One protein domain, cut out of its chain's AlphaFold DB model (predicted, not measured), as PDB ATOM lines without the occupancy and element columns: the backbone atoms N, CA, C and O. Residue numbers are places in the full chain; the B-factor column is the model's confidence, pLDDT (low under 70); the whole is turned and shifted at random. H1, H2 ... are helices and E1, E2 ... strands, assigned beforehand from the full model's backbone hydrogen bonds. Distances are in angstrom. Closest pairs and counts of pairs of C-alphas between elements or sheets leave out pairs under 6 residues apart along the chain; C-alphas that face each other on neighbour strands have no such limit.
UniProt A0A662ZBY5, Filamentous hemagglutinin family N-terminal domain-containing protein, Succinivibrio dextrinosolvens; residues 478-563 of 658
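AT A GLANCE: This is residues 478 to 563 of the 658 residues of the protein "Filamentous hemagglutinin family N-terminal domain-containing protein" of Succinivibrio dextrinosolvens (UniProt A0A662ZBY5). A long, strongly twisted and curled sheet of four strands, E2, E7, E4 and E3, runs lengthwise through the domain, and a small sheet, E1, E5 and E6, is partly face to face with it at one end, as a lopsided sandwich. The link between E2 and H1 makes a loop at the other end before the chain reaches the short helices H1 and H2. The printed part has 86 residues, with named elements in the order E1, E2, H1, H2, E3, E4, E5, E6, E7, and the class is mostly strand. Both sheets are mixed, in the orders E2, E7, E4, E3 and E1, E5, E6. The whole is compact, with a radius of gyration of the C-alphas of 13.8 A, yet elongated, with spans of 44 by 26 by 22 A.

HOW THE PARTS SIT: E1, residues 478 to 480, is the parallel neighbour of E5, residues 543 to 547; N 479 and O 544 are 2.8 A apart, within hydrogen-bond range. E5 and E6, residues 550 to 552, form an antiparallel hairpin, with N 545 and O 552 2.8 A apart. E2, residues 485 to 488, is parallel to E7, residues 555 to 562, at 11 degrees, with N 485 and O 558 2.9 A apart. E7 is antiparallel to E4, residues 528 to 536, at 161 degrees, with N 530 and O 559 2.9 A apart. E3, residues 514 to 518, and E4 form a hairpin, with N 515 and O 535 2.9 A apart. The two sheets make a sandwich, two sheets face to face, their best planes 36 degrees apart; the closest C-alphas of E5 and E7 are those of Phe 545 and Val 555, 6.2 A apart. E2, H1, H2 and E3 form a split strand-helix-strand unit, two strands running the same way with E7 and E4 between them, and its crossover is right-handed. H1, residues 500 to 503, is on neither sheet. H2, residues 510 to 513, is only just on the larger sheet, with 5 pairs of C-alphas within 10 A, and only grazes it. H1 and H2 are close but not clearly touching, with C-alphas 503 and 510 6.6 A apart. Both are too short for an O i to N i+4 pair.

IN THESE COORDINATES: E1 begins at C-alpha 478, (-15.120, 17.225, -1.334). E2 is 10.3 A long, E3 13.2 A and E5 12.7 A. E4, the longest strand, covers 26.3 A from C-alpha 528 at (4.323, 21.503, -22.758). E7 covers 22.1 A and ends at C-alpha 562, (8.288, 26.144, -19.519).

THE WHOLE: The C-alphas farthest apart, those of Asp 492 and Asp 539, are 44.8 A apart. The link from E2 to H1, 11 residues, is long. The printed part has no cut, and no printed residue is under 70 in pLDDT.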
ATOM      1  N   PRO A 478     -16.111  16.438  -0.608       95.56
ATOM      2  CA  PRO A 478     -15.120  17.225  -1.334       95.56
ATOM      3  C   PRO A 478     -13.810  16.454  -1.496       95.56
ATOM      4  O   PRO A 478     -13.333  15.825  -0.555       95.56
ATOM      5  N   PHE A 479     -13.168  16.601  -2.648       95.06
ATOM      6  CA  PHE A 479     -11.764  16.275  -2.858       95.06
ATOM      7  C   PHE A 479     -11.014  17.554  -3.229       95.06
ATOM      8  O   PHE A 479     -11.294  18.182  -4.252       95.06
ATOM      9  N   PHE A 480     -10.070  17.967  -2.383       93.88
ATOM     10  CA  PHE A 480      -9.307  19.196  -2.595       93.88
ATOM     11  C   PHE A 480      -8.130  18.920  -3.521       93.88
ATOM     12  O   PHE A 480      -7.215  18.180  -3.160       93.88
ATOM     13  N   VAL A 481      -8.164  19.523  -4.705       92.06
ATOM     14  CA  VAL A 481      -7.073  19.435  -5.677       92.06
ATOM     15  C   VAL A 481      -6.077  20.554  -5.404       92.06
ATOM     16  O   VAL A 481      -6.462  21.682  -5.087       92.06
ATOM     17  N   ASP A 482      -4.795  20.203  -5.472       88.88
ATOM     18  CA  ASP A 482      -3.690  21.135  -5.269       88.88
ATOM     19  C   ASP A 482      -3.626  22.179  -6.411       88.88
ATOM     20  O   ASP A 482      -4.339  22.094  -7.420       88.88
ATOM     21  N   GLU A 483      -2.826  23.228  -6.214       89.25
ATOM     22  CA  GLU A 483      -2.606  24.264  -7.231       89.25
ATOM     23  C   GLU A 483      -1.763  23.736  -8.393       89.25
ATOM     24  O   GLU A 483      -0.887  22.895  -8.197       89.25
ATOM     25  N   ASP A 484      -1.992  24.299  -9.584       91.94
ATOM     26  CA  ASP A 484      -1.251  23.931 -10.788       91.94
ATOM     27  C   ASP A 484       0.259  24.118 -10.619       91.94
ATOM     28  O   ASP A 484       0.740  25.065  -9.993       91.94
ATOM     29  N   ILE A 485       1.016  23.210 -11.227       92.38
ATOM     30  CA  ILE A 485       2.462  23.117 -11.053       92.38
ATOM     31  C   ILE A 485       3.155  23.771 -12.244       92.38
ATOM     32  O   ILE A 485       2.848  23.462 -13.395       92.38
ATOM     33  N   GLU A 486       4.145  24.623 -11.983       91.12
ATOM     34  CA  GLU A 486       5.017  25.188 -13.015       91.12
ATOM     35  C   GLU A 486       6.462  24.719 -12.813       91.12
ATOM     36  O   GLU A 486       7.042  24.850 -11.733       91.12
ATOM     37  N   ILE A 487       7.045  24.157 -13.872       88.88
ATOM     38  CA  ILE A 487       8.411  23.632 -13.903       88.88
ATOM     39  C   ILE A 487       9.181  24.385 -14.979       88.88
ATOM     40  O   ILE A 487       8.664  24.664 -16.063       88.88
ATOM     41  N   VAL A 488      10.441  24.696 -14.693       84.88
ATOM     42  CA  VAL A 488      11.354  25.307 -15.659       84.88
ATOM     43  C   VAL A 488      12.222  24.211 -16.266       84.88
ATOM     44  O   VAL A 488      12.978  23.544 -15.560       84.88
ATOM     45  N   TYR A 489      12.108  24.025 -17.576       82.12
ATOM     46  CA  TYR A 489      12.933  23.109 -18.347       82.12
ATOM     47  C   TYR A 489      14.388  23.587 -18.386       82.12
ATOM     48  O   TYR A 489      14.664  24.777 -18.551       82.12
ATOM     49  N   SER A 490      15.320  22.641 -18.266       80.12
ATOM     50  CA  SER A 490      16.757  22.875 -18.394       80.12
ATOM     51  C   SER A 490      17.319  21.972 -19.482       80.12
ATOM     52  O   SER A 490      17.400  20.759 -19.304       80.12
ATOM     53  N   SER A 491      17.750  22.563 -20.597       75.00
ATOM     54  CA  SER A 491      18.424  21.828 -21.676       75.00
ATOM     55  C   SER A 491      19.763  21.231 -21.243       75.00
ATOM     56  O   SER A 491      20.188  20.220 -21.795       75.00
ATOM     57  N   ASP A 492      20.424  21.852 -20.262       78.19
ATOM     58  CA  ASP A 492      21.752  21.448 -19.788       78.19
ATOM     59  C   ASP A 492      21.687  20.222 -18.868       78.19
ATOM     60  O   ASP A 492      22.661  19.484 -18.727       78.19
ATOM     61  N   ASN A 493      20.537  20.010 -18.227       79.19
ATOM     62  CA  ASN A 493      20.273  18.859 -17.374       79.19
ATOM     63  C   ASN A 493      18.781  18.501 -17.450       79.19
ATOM     64  O   ASN A 493      18.024  18.892 -16.552       79.19
ATOM     65  N   PRO A 494      18.345  17.807 -18.517       81.25
ATOM     66  CA  PRO A 494      16.948  17.434 -18.675       81.25
ATOM     67  C   PRO A 494      16.530  16.523 -17.518       81.25
ATOM     68  O   PRO A 494      17.253  15.603 -17.134       81.25
ATOM     69  N   GLN A 495      15.368  16.812 -16.946       87.25
ATOM     70  CA  GLN A 495      14.751  16.020 -15.889       87.25
ATOM     71  C   GLN A 495      13.409  15.513 -16.385       87.25
ATOM     72  O   GLN A 495      12.731  16.186 -17.165       87.25
ATOM     73  N   SER A 496      13.040  14.334 -15.914       90.12
ATOM     74  CA  SER A 496      11.741  13.744 -16.163       90.12
ATOM     75  C   SER A 496      11.053  13.431 -14.841       90.12
ATOM     76  O   SER A 496      11.700  13.132 -13.835       90.12
ATOM     77  N   TYR A 497       9.732  13.578 -14.834       92.00
ATOM     78  CA  TYR A 497       8.917  13.459 -13.638       92.00
ATOM     79  C   TYR A 497       7.705  12.581 -13.907       92.00
ATOM     80  O   TYR A 497       7.000  12.744 -14.902       92.00
ATOM     81  N   GLU A 498       7.420  11.703 -12.958       93.19
ATOM     82  CA  GLU A 498       6.112  11.072 -12.835       93.19
ATOM     83  C   GLU A 498       5.147  12.044 -12.159       93.19
ATOM     84  O   GLU A 498       5.524  12.736 -11.208       93.19
ATOM     85  N   TYR A 499       3.886  12.073 -12.583       91.94
ATOM     86  CA  TYR A 499       2.894  12.973 -11.988       91.94
ATOM     87  C   TYR A 499       2.736  12.777 -10.471       91.94
ATOM     88  O   TYR A 499       2.638  13.741  -9.710       91.94
ATOM     89  N   SER A 500       2.804  11.523 -10.015       92.00
ATOM     90  CA  SER A 500       2.725  11.178  -8.593       92.00
ATOM     91  C   SER A 500       3.824  11.836  -7.755       92.00
ATOM     92  O   SER A 500       3.633  12.018  -6.558       92.00
ATOM     93  N   SER A 501       4.956  12.230  -8.353       91.06
ATOM     94  CA  SER A 501       6.029  12.930  -7.630       91.06
ATOM     95  C   SER A 501       5.610  14.302  -7.091       91.06
ATOM     96  O   SER A 501       6.242  14.802  -6.161       91.06
ATOM     97  N   PHE A 502       4.541  14.890  -7.635       90.75
ATOM     98  CA  PHE A 502       4.020  16.179  -7.189       90.75
ATOM     99  C   PHE A 502       2.846  16.058  -6.217       90.75
ATOM    100  O   PHE A 502       2.681  16.908  -5.346       90.75
ATOM    101  N   THR A 503       2.012  15.030  -6.371       89.88
ATOM    102  CA  THR A 503       0.740  14.930  -5.639       89.88
ATOM    103  C   THR A 503       0.786  13.981  -4.451       89.88
ATOM    104  O   THR A 503       0.006  14.150  -3.502       89.88
ATOM    105  N   ASP A 504       1.664  12.979  -4.511       93.44
ATOM    106  CA  ASP A 504       1.722  11.892  -3.545       93.44
ATOM    107  C   ASP A 504       2.806  12.135  -2.497       93.44
ATOM    108  O   ASP A 504       3.778  12.861  -2.695       93.44
ATOM    109  N   ASN A 505       2.641  11.481  -1.354       92.81
ATOM    110  CA  ASN A 505       3.669  11.363  -0.333       92.81
ATOM    111  C   ASN A 505       3.686   9.919   0.210       92.81
ATOM    112  O   ASN A 505       2.799   9.126  -0.125       92.81
ATOM    113  N   PRO A 506       4.663   9.535   1.056       91.38
ATOM    114  CA  PRO A 506       4.775   8.160   1.554       91.38
ATOM    115  C   PRO A 506       3.529   7.615   2.276       91.38
ATOM    116  O   PRO A 506       3.386   6.398   2.404       91.38
ATOM    117  N   TYR A 507       2.640   8.495   2.740       92.19
ATOM    118  CA  TYR A 507       1.468   8.182   3.559       92.19
ATOM    119  C   TYR A 507       0.132   8.502   2.871       92.19
ATOM    120  O   TYR A 507      -0.922   8.192   3.420       92.19
ATOM    121  N   PHE A 508       0.160   9.111   1.682       92.75
ATOM    122  CA  PHE A 508      -1.026   9.447   0.900       92.75
ATOM    123  C   PHE A 508      -0.715   9.340  -0.592       92.75
ATOM    124  O   PHE A 508       0.106  10.093  -1.118       92.75
ATOM    125  N   LYS A 509      -1.414   8.436  -1.279       93.75
ATOM    126  CA  LYS A 509      -1.351   8.294  -2.735       93.75
ATOM    127  C   LYS A 509      -2.668   8.735  -3.342       93.75
ATOM    128  O   LYS A 509      -3.707   8.177  -3.002       93.75
ATOM    129  N   THR A 510      -2.631   9.701  -4.250       92.12
ATOM    130  CA  THR A 510      -3.832  10.281  -4.868       92.12
ATOM    131  C   THR A 510      -4.711   9.209  -5.507       92.12
ATOM    132  O   THR A 510      -5.902   9.119  -5.213       92.12
ATOM    133  N   GLN A 511      -4.098   8.333  -6.301       92.25
ATOM    134  CA  GLN A 511      -4.795   7.278  -7.034       92.25
ATOM    135  C   GLN A 511      -5.411   6.191  -6.143       92.25
ATOM    136  O   GLN A 511      -6.124   5.325  -6.644       92.25
ATOM    137  N   ASN A 512      -5.177   6.198  -4.828       92.06
ATOM    138  CA  ASN A 512      -5.912   5.306  -3.936       92.06
ATOM    139  C   ASN A 512      -7.380   5.736  -3.795       92.06
ATOM    140  O   ASN A 512      -8.247   4.874  -3.665       92.06
ATOM    141  N   TYR A 513      -7.664   7.034  -3.907       91.25
ATOM    142  CA  TYR A 513      -8.974   7.615  -3.601       91.25
ATOM    143  C   TYR A 513      -9.755   8.047  -4.848       91.25
ATOM    144  O   TYR A 513     -10.979   7.987  -4.854       91.25
ATOM    145  N   VAL A 514      -9.055   8.462  -5.904       93.38
ATOM    146  CA  VAL A 514      -9.650   9.022  -7.130       93.38
ATOM    147  C   VAL A 514      -9.000   8.424  -8.373       93.38
ATOM    148  O   VAL A 514      -7.883   7.910  -8.300       93.38
ATOM    149  N   ASP A 515      -9.690   8.508  -9.505       94.25
ATOM    150  CA  ASP A 515      -9.122   8.195 -10.813       94.25
ATOM    151  C   ASP A 515      -8.470   9.446 -11.410       94.25
ATOM    152  O   ASP A 515      -8.964  10.566 -11.249       94.25
ATOM    153  N   VAL A 516      -7.339   9.250 -12.092       94.38
ATOM    154  CA  VAL A 516      -6.601  10.315 -12.779       94.38
ATOM    155  C   VAL A 516      -6.356   9.881 -14.218       94.38
ATOM    156  O   VAL A 516      -5.633   8.917 -14.466       94.38
ATOM    157  N   ALA A 517      -6.966  10.594 -15.162       94.94
ATOM    158  CA  ALA A 517      -6.738  10.414 -16.591       94.94
ATOM    159  C   ALA A 517      -5.667  11.389 -17.101       94.94
ATOM    160  O   ALA A 517      -5.602  12.533 -16.648       94.94
ATOM    161  N   TYR A 518      -4.862  10.939 -18.062       93.00
ATOM    162  CA  TYR A 518      -3.725  11.669 -18.629       93.00
ATOM    163  C   TYR A 518      -3.977  11.954 -20.113       93.00
ATOM    164  O   TYR A 518      -4.482  11.086 -20.826       93.00
ATOM    165  N   ASP A 519      -3.601  13.142 -20.594       90.88
ATOM    166  CA  ASP A 519      -3.650  13.499 -22.023       90.88
ATOM    167  C   ASP A 519      -2.346  13.190 -22.789       90.88
ATOM    168  O   ASP A 519      -2.186  13.583 -23.947       90.88
ATOM    169  N   TYR A 520      -1.422  12.463 -22.158       89.06
ATOM    170  CA  TYR A 520      -0.095  12.130 -22.672       89.06
ATOM    171  C   TYR A 520       0.334  10.712 -22.268       89.06
ATOM    172  O   TYR A 520      -0.273  10.081 -21.404       89.06
ATOM    173  N   GLU A 521       1.406  10.222 -22.893       87.50
ATOM    174  CA  GLU A 521       2.060   8.954 -22.557       87.50
ATOM    175  C   GLU A 521       3.498   9.205 -22.078       87.50
ATOM    176  O   GLU A 521       4.201  10.054 -22.629       87.50
ATOM    177  N   GLY A 522       3.958   8.427 -21.094       88.56
ATOM    178  CA  GLY A 522       5.317   8.516 -20.550       88.56
ATOM    179  C   GLY A 522       5.492   9.599 -19.481       88.56
ATOM    180  O   GLY A 522       4.530  10.013 -18.845       88.56
ATOM    181  N   GLU A 523       6.735  10.033 -19.268       90.62
ATOM    182  CA  GLU A 523       7.109  10.974 -18.202       90.62
ATOM    183  C   GLU A 523       7.003  12.449 -18.640       90.62
ATOM    184  O   GLU A 523       7.295  12.813 -19.787       90.62
ATOM    185  N   ILE A 524       6.684  13.331 -17.688       90.88
ATOM    186  CA  ILE A 524       6.680  14.790 -17.869       90.88
ATOM    187  C   ILE A 524       8.130  15.259 -18.004       90.88
ATOM    188  O   ILE A 524       8.894  15.190 -17.045       90.88
ATOM    189  N   SER A 525       8.523  15.739 -19.183       85.94
ATOM    190  CA  SER A 525       9.938  16.040 -19.470       85.94
ATOM    191  C   SER A 525      10.148  17.214 -20.425       85.94
ATOM    192  O   SER A 525      11.012  18.056 -20.196       85.94
ATOM    193  N   ASN A 526       9.343  17.305 -21.484       87.25
ATOM    194  CA  ASN A 526       9.477  18.347 -22.503       87.25
ATOM    195  C   ASN A 526       8.608  19.577 -22.192       87.25
ATOM    196  O   ASN A 526       7.556  19.415 -21.568       87.25
ATOM    197  N   PRO A 527       8.980  20.780 -22.672       88.50
ATOM    198  CA  PRO A 527       8.134  21.971 -22.591       88.50
ATOM    199  C   PRO A 527       6.752  21.745 -23.217       88.50
ATOM    200  O   PRO A 527       6.627  21.590 -24.432       88.50
ATOM    201  N   ALA A 528       5.718  21.701 -22.379       86.19
ATOM    202  CA  ALA A 528       4.323  21.503 -22.758       86.19
ATOM    203  C   ALA A 528       3.401  21.788 -21.559       86.19
ATOM    204  O   ALA A 528       3.855  21.957 -20.424       86.19
ATOM    205  N   LEU A 529       2.096  21.826 -21.825       89.62
ATOM    206  CA  LEU A 529       1.056  21.758 -20.805       89.62
ATOM    207  C   LEU A 529       0.562  20.311 -20.722       89.62
ATOM    208  O   LEU A 529       0.055  19.795 -21.713       89.62
ATOM    209  N   TYR A 530       0.724  19.683 -19.562       90.44
ATOM    210  CA  TYR A 530       0.282  18.318 -19.286       90.44
ATOM    211  C   TYR A 530      -0.988  18.369 -18.440       90.44
ATOM    212  O   TYR A 530      -0.996  19.011 -17.382       90.44
ATOM    213  N   THR A 531      -2.049  17.698 -18.885       92.81
ATOM    214  CA  THR A 531      -3.360  17.737 -18.232       92.81
ATOM    215  C   THR A 531      -3.645  16.425 -17.515       92.81
ATOM    216  O   THR A 531      -3.533  15.339 -18.082       92.81
ATOM    217  N   HIS A 532      -4.078  16.547 -16.263       95.19
ATOM    218  CA  HIS A 532      -4.493  15.439 -15.413       95.19
ATOM    219  C   HIS A 532      -5.941  15.665 -15.008       95.19
ATOM    220  O   HIS A 532      -6.239  16.639 -14.318       95.19
ATOM    221  N   THR A 533      -6.858  14.811 -15.443       95.31
ATOM    222  CA  THR A 533      -8.279  14.960 -15.116       95.31
ATOM    223  C   THR A 533      -8.648  14.034 -13.973       95.31
ATOM    224  O   THR A 533      -8.536  12.817 -14.096       95.31
ATOM    225  N   TYR A 534      -9.095  14.630 -12.874       95.25
ATOM    226  CA  TYR A 534      -9.558  13.920 -11.692       95.25
ATOM    227  C   TYR A 534     -11.026  13.524 -11.846       95.25
ATOM    228  O   TYR A 534     -11.850  14.353 -12.244       95.25
ATOM    229  N   SER A 535     -11.356  12.290 -11.469       94.12
ATOM    230  CA  SER A 535     -12.728  11.789 -11.362       94.12
ATOM    231  C   SER A 535     -12.893  10.853 -10.164       94.12
ATOM    232  O   SER A 535     -11.924  10.313  -9.629       94.12
ATOM    233  N   SER A 536     -14.131  10.668  -9.705       92.12
ATOM    234  CA  SER A 536     -14.422   9.683  -8.655       92.12
ATOM    235  C   SER A 536     -14.212   8.263  -9.173       92.12
ATOM    236  O   SER A 536     -14.501   7.989 -10.337       92.12
ATOM    237  N   LYS A 537     -13.774   7.363  -8.292       89.31
ATOM    238  CA  LYS A 537     -13.743   5.926  -8.578       89.31
ATOM    239  C   LYS A 537     -15.147   5.343  -8.604       89.31
ATOM    240  O   LYS A 537     -16.003   5.760  -7.828       89.31
ATOM    241  N   SER A 538     -15.358   4.313  -9.419       85.44
ATOM    242  CA  SER A 538     -16.643   3.604  -9.477       85.44
ATOM    243  C   SER A 538     -16.958   2.772  -8.228       85.44
ATOM    244  O   SER A 538     -18.117   2.459  -7.983       85.44
ATOM    245  N   ASP A 539     -15.938   2.354  -7.475       79.19
ATOM    246  CA  ASP A 539     -16.046   1.461  -6.312       79.19
ATOM    247  C   ASP A 539     -15.619   2.120  -4.986       79.19
ATOM    248  O   ASP A 539     -15.442   1.430  -3.976       79.19
ATOM    249  N   GLY A 540     -15.438   3.444  -4.989       82.69
ATOM    250  CA  GLY A 540     -14.977   4.227  -3.843       82.69
ATOM    251  C   GLY A 540     -15.975   5.292  -3.396       82.69
ATOM    252  O   GLY A 540     -17.134   5.311  -3.810       82.69
ATOM    253  N   THR A 541     -15.509   6.197  -2.536       87.62
ATOM    254  CA  THR A 541     -16.274   7.391  -2.170       87.62
ATOM    255  C   THR A 541     -16.528   8.260  -3.399       87.62
ATOM    256  O   THR A 541     -15.625   8.555  -4.182       87.62
ATOM    257  N   GLU A 542     -17.767   8.714  -3.545       90.00
ATOM    258  CA  GLU A 542     -18.109   9.697  -4.559       90.00
ATOM    259  C   GLU A 542     -17.701  11.102  -4.111       90.00
ATOM    260  O   GLU A 542     -18.173  11.615  -3.089       90.00
ATOM    261  N   PHE A 543     -16.866  11.742  -4.925       92.38
ATOM    262  CA  PHE A 543     -16.338  13.072  -4.676       92.38
ATOM    263  C   PHE A 543     -16.873  14.125  -5.653       92.38
ATOM    264  O   PHE A 543     -17.119  13.856  -6.832       92.38
ATOM    265  N   TYR A 544     -16.994  15.360  -5.176       93.44
ATOM    266  CA  TYR A 544     -16.881  16.543  -6.026       93.44
ATOM    267  C   TYR A 544     -15.509  17.174  -5.807       93.44
ATOM    268  O   TYR A 544     -14.948  17.111  -4.714       93.44
ATOM    269  N   PHE A 545     -14.958  17.794  -6.837       93.81
ATOM    270  CA  PHE A 545     -13.612  18.340  -6.797       93.81
ATOM    271  C   PHE A 545     -13.639  19.831  -6.525       93.81
ATOM    272  O   PHE A 545     -14.416  20.565  -7.137       93.81
ATOM    273  N   VAL A 546     -12.766  20.262  -5.618       92.44
ATOM    274  CA  VAL A 546     -12.596  21.659  -5.226       92.44
ATOM    275  C   VAL A 546     -11.221  22.132  -5.666       92.44
ATOM    276  O   VAL A 546     -10.209  21.611  -5.190       92.44
ATOM    277  N   LYS A 547     -11.182  23.146  -6.530       91.00
ATOM    278  CA  LYS A 547      -9.944  23.799  -6.975       91.00
ATOM    279  C   LYS A 547     -10.187  25.298  -7.104       91.00
ATOM    280  O   LYS A 547     -11.153  25.705  -7.732       91.00
ATOM    281  N   ASN A 548      -9.347  26.130  -6.486       86.19
ATOM    282  CA  ASN A 548      -9.492  27.597  -6.503       86.19
ATOM    283  C   ASN A 548     -10.888  28.110  -6.076       86.19
ATOM    284  O   ASN A 548     -11.351  29.143  -6.545       86.19
ATOM    285  N   SER A 549     -11.545  27.406  -5.146       83.38
ATOM    286  CA  SER A 549     -12.938  27.639  -4.704       83.38
ATOM    287  C   SER A 549     -14.026  27.304  -5.732       83.38
ATOM    288  O   SER A 549     -15.207  27.469  -5.433       83.38
ATOM    289  N   GLU A 550     -13.658  26.801  -6.907       86.81
ATOM    290  CA  GLU A 550     -14.596  26.255  -7.881       86.81
ATOM    291  C   GLU A 550     -14.878  24.784  -7.578       86.81
ATOM    292  O   GLU A 550     -14.001  24.042  -7.125       86.81
ATOM    293  N   VAL A 551     -16.122  24.373  -7.830       88.81
ATOM    294  CA  VAL A 551     -16.617  23.013  -7.600       88.81
ATOM    295  C   VAL A 551     -17.012  22.360  -8.918       88.81
ATOM    296  O   VAL A 551     -17.641  22.984  -9.772       88.81
ATOM    297  N   SER A 552     -16.644  21.094  -9.100       89.62
ATOM    298  CA  SER A 552     -16.911  20.358 -10.341       89.62
ATOM    299  C   SER A 552     -16.988  18.847 -10.113       89.62
ATOM    300  O   SER A 552     -16.492  18.329  -9.116       89.62
ATOM    301  N   GLU A 553     -17.641  18.125 -11.024       88.44
ATOM    302  CA  GLU A 553     -17.679  16.654 -11.004       88.44
ATOM    303  C   GLU A 553     -16.343  16.046 -11.436       88.44
ATOM    304  O   GLU A 553     -15.941  15.003 -10.926       88.44
ATOM    305  N   THR A 554     -15.651  16.717 -12.353       90.81
ATOM    306  CA  THR A 554     -14.285  16.407 -12.772       90.81
ATOM    307  C   THR A 554     -13.511  17.708 -12.884       90.81
ATOM    308  O   THR A 554     -14.076  18.725 -13.292       90.81
ATOM    309  N   VAL A 555     -12.227  17.686 -12.533       92.94
ATOM    310  CA  VAL A 555     -11.387  18.886 -12.587       92.94
ATOM    311  C   VAL A 555     -10.042  18.590 -13.244       92.94
ATOM    312  O   VAL A 555      -9.429  17.559 -12.947       92.94
ATOM    313  N   PRO A 556      -9.557  19.467 -14.140       92.75
ATOM    314  CA  PRO A 556      -8.198  19.381 -14.639       92.75
ATOM    315  C   PRO A 556      -7.199  19.952 -13.622       92.75
ATOM    316  O   PRO A 556      -7.415  21.008 -13.017       92.75
ATOM    317  N   HIS A 557      -6.061  19.285 -13.495       94.31
ATOM    318  CA  HIS A 557      -4.861  19.770 -12.835       94.31
ATOM    319  C   HIS A 557      -3.710  19.787 -13.839       94.31
ATOM    320  O   HIS A 557      -3.479  18.816 -14.566       94.31
ATOM    321  N   TYR A 558      -3.018  20.915 -13.908       93.00
ATOM    322  CA  TYR A 558      -2.043  21.192 -14.943       93.00
ATOM    323  C   TYR A 558      -0.627  21.117 -14.387       93.00
ATOM    324  O   TYR A 558      -0.319  21.682 -13.338       93.00
ATOM    325  N   VAL A 559       0.256  20.472 -15.149       92.31
ATOM    326  CA  VAL A 559       1.702  20.627 -14.994       92.31
ATOM    327  C   VAL A 559       2.214  21.348 -16.228       92.31
ATOM    328  O   VAL A 559       2.138  20.835 -17.343       92.31
ATOM    329  N   LYS A 560       2.708  22.567 -16.044       92.19
ATOM    330  CA  LYS A 560       3.226  23.407 -17.117       92.19
ATOM    331  C   LYS A 560       4.747  23.385 -17.084       92.19
ATOM    332  O   LYS A 560       5.363  23.918 -16.164       92.19
ATOM    333  N   VAL A 561       5.357  22.803 -18.107       88.69
ATOM    334  CA  VAL A 561       6.810  22.819 -18.293       88.69
ATOM    335  C   VAL A 561       7.156  23.958 -19.249       88.69
ATOM    336  O   VAL A 561       6.718  23.973 -20.398       88.69
ATOM    337  N   THR A 562       7.925  24.933 -18.771       85.56
ATOM    338  CA  THR A 562       8.288  26.144 -19.519       85.56
ATOM    339  C   THR A 562       9.767  26.163 -19.866       85.56
ATOM    340  O   THR A 562      10.603  25.836 -19.031       85.56
ATOM    341  N   ASP A 563      10.105  26.581 -21.086       81.12
ATOM    342  CA  ASP A 563      11.486  26.874 -21.469       81.12
ATOM    343  C   ASP A 563      11.694  28.401 -21.497       81.12
ATOM    344  O   ASP A 563      11.139  29.080 -22.365       81.12
TER     345      ASP A 563